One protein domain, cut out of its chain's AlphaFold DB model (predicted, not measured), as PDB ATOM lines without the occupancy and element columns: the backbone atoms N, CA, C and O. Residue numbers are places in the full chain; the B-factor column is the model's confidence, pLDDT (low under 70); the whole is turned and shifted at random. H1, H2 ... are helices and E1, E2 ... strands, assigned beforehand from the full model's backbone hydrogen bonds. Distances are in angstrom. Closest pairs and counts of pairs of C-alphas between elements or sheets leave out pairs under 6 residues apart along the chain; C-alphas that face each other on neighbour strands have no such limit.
ATOM      1  N   ASN A 127      -7.198  36.425 119.283       66.69
ATOM      2  CA  ASN A 127      -7.329  36.618 120.726       66.69
ATOM      3  C   ASN A 127      -6.374  35.726 121.513       66.69
ATOM      4  O   ASN A 127      -5.833  36.186 122.514       66.69
ATOM      5  N   THR A 128      -6.120  34.490 121.078       70.81
ATOM      6  CA  THR A 128      -5.126  33.628 121.733       70.81
ATOM      7  C   THR A 128      -3.715  34.189 121.565       70.81
ATOM      8  O   THR A 128      -2.965  34.241 122.535       70.81
ATOM      9  N   VAL A 129      -3.371  34.708 120.381       64.62
ATOM     10  CA  VAL A 129      -2.087  35.401 120.165       64.62
ATOM     11  C   VAL A 129      -1.999  36.669 121.016       64.62
ATOM     12  O   VAL A 129      -0.962  36.926 121.623       64.62
ATOM     13  N   ALA A 130      -3.078  37.452 121.110       65.06
ATOM     14  CA  ALA A 130      -3.122  38.638 121.964       65.06
ATOM     15  C   ALA A 130      -2.994  38.284 123.458       65.06
ATOM     16  O   ALA A 130      -2.246  38.941 124.174       65.06
ATOM     17  N   MET A 131      -3.655  37.222 123.924       65.75
ATOM     18  CA  MET A 131      -3.569  36.728 125.302       65.75
ATOM     19  C   MET A 131      -2.187  36.165 125.629       65.75
ATOM     20  O   MET A 131      -1.633  36.507 126.668       65.75
ATOM     21  N   GLU A 132      -1.587  35.362 124.747       64.62
ATOM     22  CA  GLU A 132      -0.200  34.916 124.917       64.62
ATOM     23  C   GLU A 132       0.763  36.102 124.911       64.62
ATOM     24  O   GLU A 132       1.696  36.122 125.706       64.62
ATOM     25  N   LYS A 133       0.517  37.126 124.086       62.31
ATOM     26  CA  LYS A 133       1.312  38.357 124.058       62.31
ATOM     27  C   LYS A 133       1.204  39.142 125.366       62.31
ATOM     28  O   LYS A 133       2.230  39.601 125.856       62.31
ATOM     29  N   VAL A 134       0.007  39.251 125.949       57.97
ATOM     30  CA  VAL A 134      -0.218  39.867 127.270       57.97
ATOM     31  C   VAL A 134       0.423  39.029 128.377       57.97
ATOM     32  O   VAL A 134       1.103  39.559 129.245       57.97
ATOM     33  N   MET A 135       0.289  37.704 128.334       60.75
ATOM     34  CA  MET A 135       0.930  36.830 129.317       60.75
ATOM     35  C   MET A 135       2.457  36.904 129.225       60.75
ATOM     36  O   MET A 135       3.118  37.028 130.249       60.75
ATOM     37  N   LEU A 136       3.028  36.899 128.019       60.22
ATOM     38  CA  LEU A 136       4.471  37.014 127.789       60.22
ATOM     39  C   LEU A 136       5.011  38.419 128.081       60.22
ATOM     40  O   LEU A 136       6.169  38.534 128.474       60.22
ATOM     41  N   SER A 137       4.208  39.476 127.922       58.91
ATOM     42  CA  SER A 137       4.591  40.832 128.334       58.91
ATOM     43  C   SER A 137       4.522  41.013 129.854       58.91
ATOM     44  O   SER A 137       5.335  41.749 130.413       58.91
ATOM     45  N   CYS A 138       3.612  40.300 130.532       51.38
ATOM     46  CA  CYS A 138       3.511  40.251 131.992       51.38
ATOM     47  C   CYS A 138       4.540  39.326 132.652       51.38
ATOM     48  O   CYS A 138       4.850  39.506 133.833       51.38
ATOM     49  N   VAL A 139       5.102  38.352 131.926       58.34
ATOM     50  CA  VAL A 139       6.292  37.642 132.396       58.34
ATOM     51  C   VAL A 139       7.422  38.662 132.427       58.34
ATOM     52  O   VAL A 139       8.044  38.966 131.411       58.34
ATOM     53  N   HIS A 140       7.711  39.189 133.618       65.94
ATOM     54  CA  HIS A 140       8.977  39.851 133.879       65.94
ATOM     55  C   HIS A 140      10.064  38.838 133.540       65.94
ATOM     56  O   HIS A 140      10.393  37.978 134.345       65.94
ATOM     57  N   PHE A 141      10.602  38.907 132.325       65.44
ATOM     58  CA  PHE A 141      11.566  37.936 131.814       65.44
ATOM     59  C   PHE A 141      12.769  37.816 132.760       65.44
ATOM     60  O   PHE A 141      13.292  36.733 132.996       65.44
ATOM     61  N   MET A 142      13.106  38.933 133.411       66.31
ATOM     62  CA  MET A 142      14.090  39.032 134.487       66.31
ATOM     63  C   MET A 142      13.754  38.219 135.747       66.31
ATOM     64  O   MET A 142      14.669  37.780 136.429       66.31
ATOM     65  N   ALA A 143      12.477  37.999 136.057       71.56
ATOM     66  CA  ALA A 143      12.025  37.162 137.168       71.56
ATOM     67  C   ALA A 143      12.137  35.657 136.867       71.56
ATOM     68  O   ALA A 143      12.167  34.849 137.791       71.56
ATOM     69  N   CYS A 144      12.218  35.262 135.591       74.31
ATOM     70  CA  CYS A 144      12.445  33.865 135.198       74.31
ATOM     71  C   CYS A 144      13.926  33.472 135.189       74.31
ATOM     72  O   CYS A 144      14.249  32.287 135.086       74.31
ATOM     73  N   ILE A 145      14.820  34.453 135.262       79.81
ATOM     74  CA  ILE A 145      16.258  34.237 135.325       79.81
ATOM     75  C   ILE A 145      16.648  34.084 136.792       79.81
ATOM     76  O   ILE A 145      16.158  34.811 137.654       79.81
ATOM     77  N   ASP A 146      17.558  33.150 137.069       82.81
ATOM     78  CA  ASP A 146      18.144  33.020 138.400       82.81
ATOM     79  C   ASP A 146      18.718  34.367 138.866       82.81
ATOM     80  O   ASP A 146      19.418  35.061 138.117       82.81
ATOM     81  N   TYR A 147      18.437  34.733 140.115       80.94
ATOM     82  CA  TYR A 147      18.911  35.977 140.708       80.94
ATOM     83  C   TYR A 147      20.438  36.131 140.611       80.94
ATOM     84  O   TYR A 147      20.928  37.251 140.459       80.94
ATOM     85  N   TYR A 148      21.182  35.019 140.624       84.56
ATOM     86  CA  TYR A 148      22.613  34.994 140.343       84.56
ATOM     87  C   TYR A 148      22.944  35.623 138.980       84.56
ATOM     88  O   TYR A 148      23.662  36.621 138.910       84.56
ATOM     89  N   PHE A 149      22.350  35.113 137.898       84.50
ATOM     90  CA  PHE A 149      22.636  35.580 136.540       84.50
ATOM     91  C   PHE A 149      22.198  37.034 136.315       84.50
ATOM     92  O   PHE A 149      22.878  37.784 135.616       84.50
ATOM     93  N   CYS A 150      21.115  37.467 136.963       85.38
ATOM     94  CA  CYS A 150      20.624  38.845 136.901       85.38
ATOM     95  C   CYS A 150      21.612  39.892 137.436       85.38
ATOM     96  O   CYS A 150      21.483  41.073 137.109       85.38
ATOM     97  N   ARG A 151      22.604  39.499 138.245       85.81
ATOM     98  CA  ARG A 151      23.615  40.432 138.768       85.81
ATOM     99  C   ARG A 151      24.583  40.897 137.686       85.81
ATOM    100  O   ARG A 151      24.974  42.068 137.680       85.81
ATOM    101  N   HIS A 152      24.899  40.036 136.723       87.94
ATOM    102  CA  HIS A 152      25.838  40.362 135.655       87.94
ATOM    103  C   HIS A 152      25.227  41.361 134.665       87.94
ATOM    104  O   HIS A 152      24.151  41.147 134.100       87.94
ATOM    105  N   MET A 153      25.928  42.477 134.443       88.25
ATOM    106  CA  MET A 153      25.505  43.524 133.503       88.25
ATOM    107  C   MET A 153      25.370  42.997 132.071       88.25
ATOM    108  O   MET A 153      24.434  43.370 131.370       88.25
ATOM    109  N   SER A 154      26.265  42.100 131.660       93.12
ATOM    110  CA  SER A 154      26.260  41.447 130.349       93.12
ATOM    111  C   SER A 154      25.016  40.597 130.116       93.12
ATOM    112  O   SER A 154      24.379  40.714 129.071       93.12
ATOM    113  N   VAL A 155      24.619  39.798 131.110       91.00
ATOM    114  CA  VAL A 155      23.388  39.000 131.062       91.00
ATOM    115  C   VAL A 155      22.174  39.917 130.942       91.00
ATOM    116  O   VAL A 155      21.355  39.721 130.049       91.00
ATOM    117  N   ARG A 156      22.078  40.960 131.777       90.25
ATOM    118  CA  ARG A 156      20.979  41.938 131.694       90.25
ATOM    119  C   ARG A 156      20.907  42.608 130.324       90.25
ATOM    120  O   ARG A 156      19.841  42.643 129.717       90.25
ATOM    121  N   ALA A 157      22.035  43.094 129.813       90.81
ATOM    122  CA  ALA A 157      22.103  43.751 128.511       90.81
ATOM    123  C   ALA A 157      21.727  42.801 127.364       90.81
ATOM    124  O   ALA A 157      20.962  43.178 126.479       90.81
ATOM    125  N   GLY A 158      22.220  41.561 127.379       93.50
ATOM    126  CA  GLY A 158      21.883  40.574 126.359       93.50
ATOM    127  C   GLY A 158      20.423  40.136 126.410       93.50
ATOM    128  O   GLY A 158      19.795  40.020 125.362       93.50
ATOM    129  N   MET A 159      19.835  40.009 127.601       89.94
ATOM    130  CA  MET A 159      18.404  39.724 127.730       89.94
ATOM    131  C   MET A 159      17.538  40.864 127.213       89.94
ATOM    132  O   MET A 159      16.535  40.592 126.565       89.94
ATOM    133  N   VAL A 160      17.941  42.122 127.407       85.94
ATOM    134  CA  VAL A 160      17.264  43.262 126.771       85.94
ATOM    135  C   VAL A 160      17.364  43.169 125.246       85.94
ATOM    136  O   VAL A 160      16.349  43.319 124.576       85.94
ATOM    137  N   LYS A 161      18.541  42.849 124.687       91.00
ATOM    138  CA  LYS A 161      18.707  42.667 123.231       91.00
ATOM    139  C   LYS A 161      17.817  41.542 122.687       91.00
ATOM    140  O   LYS A 161      17.155  41.739 121.673       91.00
ATOM    141  N   LEU A 162      17.776  40.389 123.361       89.44
ATOM    142  CA  LEU A 162      16.903  39.271 122.986       89.44
ATOM    143  C   LEU A 162      15.432  39.672 123.100       89.44
ATOM    144  O   LEU A 162      14.664  39.459 122.168       89.44
ATOM    145  N   PHE A 163      15.042  40.312 124.201       85.69
ATOM    146  CA  PHE A 163      13.675  40.775 124.401       85.69
ATOM    147  C   PHE A 163      13.253  41.741 123.293       85.69
ATOM    148  O   PHE A 163      12.217  41.529 122.682       85.69
ATOM    149  N   SER A 164      14.075  42.733 122.946       83.81
ATOM    150  CA  SER A 164      13.794  43.654 121.837       83.81
ATOM    151  C   SER A 164      13.724  42.976 120.465       83.81
ATOM    152  O   SER A 164      13.119  43.528 119.549       83.81
ATOM    153  N   ALA A 165      14.347  41.807 120.300       85.81
ATOM    154  CA  ALA A 165      14.298  41.046 119.056       85.81
ATOM    155  C   ALA A 165      13.026  40.188 118.926       85.81
ATOM    156  O   ALA A 165      12.556  39.960 117.814       85.81
ATOM    157  N   PHE A 166      12.463  39.717 120.042       81.75
ATOM    158  CA  PHE A 166      11.303  38.817 120.041       81.75
ATOM    159  C   PHE A 166       9.990  39.491 120.431       81.75
ATOM    160  O   PHE A 166       8.926  39.104 119.947       81.75
ATOM    161  N   MET A 167      10.053  40.484 121.308       78.75
ATOM    162  CA  MET A 167       8.884  41.147 121.858       78.75
ATOM    163  C   MET A 167       8.642  42.450 121.123       78.75
ATOM    164  O   MET A 167       9.536  43.272 120.922       78.75
ATOM    165  N   TRP A 168       7.388  42.643 120.741       67.38
ATOM    166  CA  TRP A 168       6.908  43.928 120.277       67.38
ATOM    167  C   TRP A 168       6.881  44.803 121.523       67.38
ATOM    168  O   TRP A 168       6.109  44.523 122.441       67.38
ATOM    169  N   SER A 169       7.735  45.822 121.601       62.75
ATOM    170  CA  SER A 169       7.505  46.862 122.596       62.75
ATOM    171  C   SER A 169       6.114  47.452 122.345       62.75
ATOM    172  O   SER A 169       5.655  47.515 121.212       62.75
ATOM    173  N   GLU A 170       5.398  47.845 123.384       58.97
ATOM    174  CA  GLU A 170       4.272  48.756 123.217       58.97
ATOM    175  C   GLU A 170       4.830  50.133 123.520       58.97
ATOM    176  O   GLU A 170       5.019  50.524 124.669       58.97
ATOM    177  N   THR A 171       5.226  50.840 122.467       57.44
ATOM    178  CA  THR A 171       5.579  52.248 122.601       57.44
ATOM    179  C   THR A 171       4.285  53.032 122.716       57.44
ATOM    180  O   THR A 171       3.623  53.292 121.711       57.44
ATOM    181  N   PHE A 172       3.925  53.405 123.941       48.66
ATOM    182  CA  PHE A 172       2.886  54.398 124.161       48.66
ATOM    183  C   PHE A 172       3.367  55.723 123.584       48.66
ATOM    184  O   PHE A 172       4.396  56.263 123.997       48.66
ATOM    185  N   SER A 173       2.633  56.228 122.600       62.75
ATOM    186  CA  SER A 173       2.789  57.611 122.189       62.75
ATOM    187  C   SER A 173       2.277  58.504 123.322       62.75
ATOM    188  O   SER A 173       1.329  58.155 124.028       62.75
ATOM    189  N   GLY A 174       2.927  59.650 123.537       72.56
ATOM    190  CA  GLY A 174       2.587  60.586 124.617       72.56
ATOM    191  C   GLY A 174       1.171  61.174 124.533       72.56
ATOM    192  O   GLY A 174       0.741  61.850 125.460       72.56
ATOM    193  N   ASP A 175       0.441  60.905 123.450       82.38
ATOM    194  CA  ASP A 175      -0.974  61.240 123.251       82.38
ATOM    195  C   ASP A 175      -1.944  60.174 123.802       82.38
ATOM    196  O   ASP A 175      -3.156  60.318 123.663       82.38
ATOM    197  N   GLY A 176      -1.434  59.107 124.427       75.94
ATOM    198  CA  GLY A 176      -2.249  58.008 124.946       75.94
ATOM    199  C   GLY A 176      -2.732  57.035 123.868       75.94
ATOM    200  O   GLY A 176      -3.432  56.074 124.196       75.94
ATOM    201  N   ASN A 177      -2.341  57.227 122.604       75.44
ATOM    202  CA  ASN A 177      -2.639  56.273 121.547       75.44
ATOM    203  C   ASN A 177      -1.636  55.114 121.572       75.44
ATOM    204  O   ASN A 177      -0.413  55.291 121.605       75.44
ATOM    205  N   MET A 178      -2.180  53.899 121.522       62.09
ATOM    206  CA  MET A 178      -1.412  52.666 121.409       62.09
ATOM    207  C   MET A 178      -0.877  52.547 119.976       62.09
ATOM    208  O   MET A 178      -1.505  51.954 119.099       62.09
ATOM    209  N   LEU A 179       0.280  53.152 119.707       63.22
ATOM    210  CA  LEU A 179       1.008  52.870 118.479       63.22
ATOM    211  C   LEU A 179       1.602  51.472 118.614       63.22
ATOM    212  O   LEU A 179       2.492  51.236 119.432       63.22
ATOM    213  N   TYR A 180       1.109  50.540 117.796       60.31
ATOM    214  CA  TYR A 180       1.792  49.272 117.584       60.31
ATOM    215  C   TYR A 180       3.240  49.594 117.215       60.31
ATOM    216  O   TYR A 180       3.485  50.237 116.190       60.31
ATOM    217  N   SER A 181       4.197  49.213 118.072       57.97
ATOM    218  CA  SER A 181       5.603  49.404 117.730       57.97
ATOM    219  C   SER A 181       5.892  48.733 116.392       57.97
ATOM    220  O   SER A 181       5.232  47.743 116.047       57.97
ATOM    221  N   PRO A 182       6.878  49.256 115.642       62.69
ATOM    222  CA  PRO A 182       7.334  48.609 114.427       62.69
ATOM    223  C   PRO A 182       7.537  47.117 114.683       62.69
ATOM    224  O   PRO A 182       8.061  46.721 115.728       62.69
ATOM    225  N   SER A 183       7.084  46.312 113.723       66.31
ATOM    226  CA  SER A 183       7.250  44.861 113.716       66.31
ATOM    227  C   SER A 183       8.667  44.485 114.166       66.31
ATOM    228  O   SER A 183       9.610  45.177 113.757       66.31
ATOM    229  N   PRO A 184       8.831  43.421 114.982       73.25
ATOM    230  CA  PRO A 184      10.118  43.000 115.509       73.25
ATOM    231  C   PRO A 184      11.159  43.024 114.413       73.25
ATOM    232  O   PRO A 184      10.935  42.507 113.313       73.25
ATOM    233  N   LYS A 185      12.288  43.667 114.700       78.25
ATOM    234  CA  LYS A 185      13.409  43.640 113.773       78.25
ATOM    235  C   LYS A 185      13.792  42.179 113.591       78.25
ATOM    236  O   LYS A 185      14.055  41.489 114.573       78.25
ATOM    237  N   TYR A 186      13.781  41.720 112.344       84.06
ATOM    238  CA  TYR A 186      14.213  40.372 112.019       84.06
ATOM    239  C   TYR A 186      15.660  40.215 112.485       84.06
ATOM    240  O   TYR A 186      16.553  40.863 111.942       84.06
ATOM    241  N   ILE A 187      15.868  39.404 113.521       90.50
ATOM    242  CA  ILE A 187      17.196  39.047 114.001       90.50
ATOM    243  C   ILE A 187      17.631  37.769 113.292       90.50
ATOM    244  O   ILE A 187      16.886  36.787 113.225       90.50
ATOM    245  N   SER A 188      18.838  37.772 112.741       94.38
ATOM    246  CA  SER A 188      19.428  36.558 112.193       94.38
ATOM    247  C   SER A 188      19.771  35.572 113.316       94.38
ATOM    248  O   SER A 188      20.051  35.950 114.456       94.38
ATOM    249  N   TYR A 189      19.797  34.276 112.994       91.75
ATOM    250  CA  TYR A 189      20.256  33.253 113.941       91.75
ATOM    251  C   TYR A 189      21.667  33.559 114.469       91.75
ATOM    252  O   TYR A 189      21.934  33.387 115.657       91.75
ATOM    253  N   GLN A 190      22.547  34.078 113.607       94.94
ATOM    254  CA  GLN A 190      23.911  34.436 113.982       94.94
ATOM    255  C   GLN A 190      23.945  35.554 115.030       94.94
ATOM    256  O   GLN A 190      24.623  35.407 116.040       94.94
ATOM    257  N   GLU A 191      23.157  36.618 114.857       95.19
ATOM    258  CA  GLU A 191      23.065  37.697 115.849       95.19
ATOM    259  C   GLU A 191      22.534  37.195 117.198       95.19
ATOM    260  O   GLU A 191      23.024  37.603 118.249       95.19
ATOM    261  N   MET A 192      21.569  36.273 117.192       94.75
ATOM    262  CA  MET A 192      21.065  35.655 118.420       94.75
ATOM    263  C   MET A 192      22.157  34.853 119.138       94.75
ATOM    264  O   MET A 192      22.330  34.985 120.352       94.75
ATOM    265  N   VAL A 193      22.925  34.059 118.388       92.88
ATOM    266  CA  VAL A 193      24.084  33.325 118.908       92.88
ATOM    267  C   VAL A 193      25.134  34.288 119.457       92.88
ATOM    268  O   VAL A 193      25.687  34.034 120.527       92.88
ATOM    269  N   ASP A 194      25.389  35.399 118.774       96.00
ATOM    270  CA  ASP A 194      26.370  36.396 119.197       96.00
ATOM    271  C   ASP A 194      25.935  37.110 120.480       96.00
ATOM    272  O   ASP A 194      26.763  37.312 121.367       96.00
ATOM    273  N   ILE A 195      24.639  37.398 120.652       95.25
ATOM    274  CA  ILE A 195      24.104  37.926 121.916       95.25
ATOM    275  C   ILE A 195      24.314  36.923 123.054       95.25
ATOM    276  O   ILE A 195      24.803  37.297 124.117       95.25
ATOM    277  N   VAL A 196      23.988  35.644 122.844       93.50
ATOM    278  CA  VAL A 196      24.166  34.606 123.876       93.50
ATOM    279  C   VAL A 196      25.649  34.409 124.208       93.50
ATOM    280  O   VAL A 196      26.011  34.253 125.376       93.50
ATOM    281  N   LYS A 197      26.530  34.457 123.203       93.81
ATOM    282  CA  LYS A 197      27.984  34.409 123.401       93.81
ATOM    283  C   LYS A 197      28.486  35.618 124.184       93.81
ATOM    284  O   LYS A 197      29.287  35.428 125.093       93.81
ATOM    285  N   ASP A 198      28.019  36.823 123.868       95.00
ATOM    286  CA  ASP A 198      28.353  38.050 124.602       95.00
ATOM    287  C   ASP A 198      27.907  37.944 126.065       95.00
ATOM    288  O   ASP A 198      28.713  38.140 126.970       95.00
ATOM    289  N   MET A 199      26.669  37.497 126.317       94.62
ATOM    290  CA  MET A 199      26.181  37.237 127.676       94.62
ATOM    291  C   MET A 199      27.090  36.273 128.434       94.62
ATOM    292  O   MET A 199      27.463  36.563 129.561       94.62
ATOM    293  N   ARG A 200      27.459  35.142 127.821       91.69
ATOM    294  CA  ARG A 200      28.291  34.098 128.437       91.69
ATOM    295  C   ARG A 200      29.720  34.572 128.706       91.69
ATOM    296  O   ARG A 200      30.255  34.335 129.784       91.69
ATOM    297  N   ASN A 201      30.352  35.198 127.718       91.75
ATOM    298  CA  ASN A 201      31.773  35.543 127.766       91.75
ATOM    299  C   ASN A 201      32.043  36.798 128.599       91.75
ATOM    300  O   ASN A 201      33.125  36.933 129.166       91.75
ATOM    301  N   SER A 202      31.057  37.691 128.693       91.56
ATOM    302  CA  SER A 202      31.145  38.940 129.445       91.56
ATOM    303  C   SER A 202      30.634  38.790 130.888       91.56
ATOM    304  O   SER A 202      30.390  39.792 131.562       91.56
ATOM    305  N   ILE A 203      30.422  37.567 131.397       89.12
ATOM    306  CA  ILE A 203      30.222  37.342 132.837       89.12
ATOM    307  C   ILE A 203      31.545  37.647 133.532       89.12
ATOM    308  O   ILE A 203      32.490  36.862 133.498       89.12
ATOM    309  N   GLU A 204      31.619  38.825 134.148       82.38
ATOM    310  CA  GLU A 204      32.762  39.206 134.963       82.38
ATOM    311  C   GLU A 204      32.761  38.402 136.265       82.38
ATOM    312  O   GLU A 204      31.879  38.618 137.102       82.38
TER     313      GLU A 204
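This is residues 127 to 204 of the 354 residues of an uncharacterized protein of Serpula lacrymans var. lacrymans (strain S7.9) (UniProt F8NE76). H3 and H4 lie side by side, running opposite ways, with H2 near H3. H1 and the E1 to E2 loop reach away separately, and residues 127 to 132 stick out. The 78 printed residues, mostly helix, run H1, H2, H3, E1, E2, H4; they are loose, radius of gyration of the C-alphas 14.5 A, spanning 41 by 28 by 27 A.

Start at H1, residues 127 to 138, which touches no helix. H2, residues 147 to 151, is close but not clearly touching H3, residues 153 to 166: their closest C-alphas, Cys 150 and Arg 156, are 6.1 A apart. E1, residues 170 to 172, and E2, residues 178 to 180, meet only at a point, where C-alphas 172 and 178 face each other at 5.4 A. H4, residues 189 to 201, touches H3, closest C-alphas Val 155 and Met 199 at 4.7 A, at a shallow tilt of 17 degrees, opposite ways. Each O i to N i+4 pair is within hydrogen-bond range in H1, H3 and H4; H2 has 0 of 1, and 1 of 2 O i to N i+3 pairs.

Find C-alpha 127 at (-7.329, 36.618, 120.726), where H1 begins its 16.1 A. H3 runs 20.1 A; H4 runs 18.1 A to C-alpha 201 at (31.773, 35.543, 127.766).

The farthest C-alphas, Asn 127 and Glu 204, are 42.6 A apart. The printed part has no cut and no long link; pLDDT is under 70 at residues 127, 129 to 142, 168 to 173 and 178 to 183.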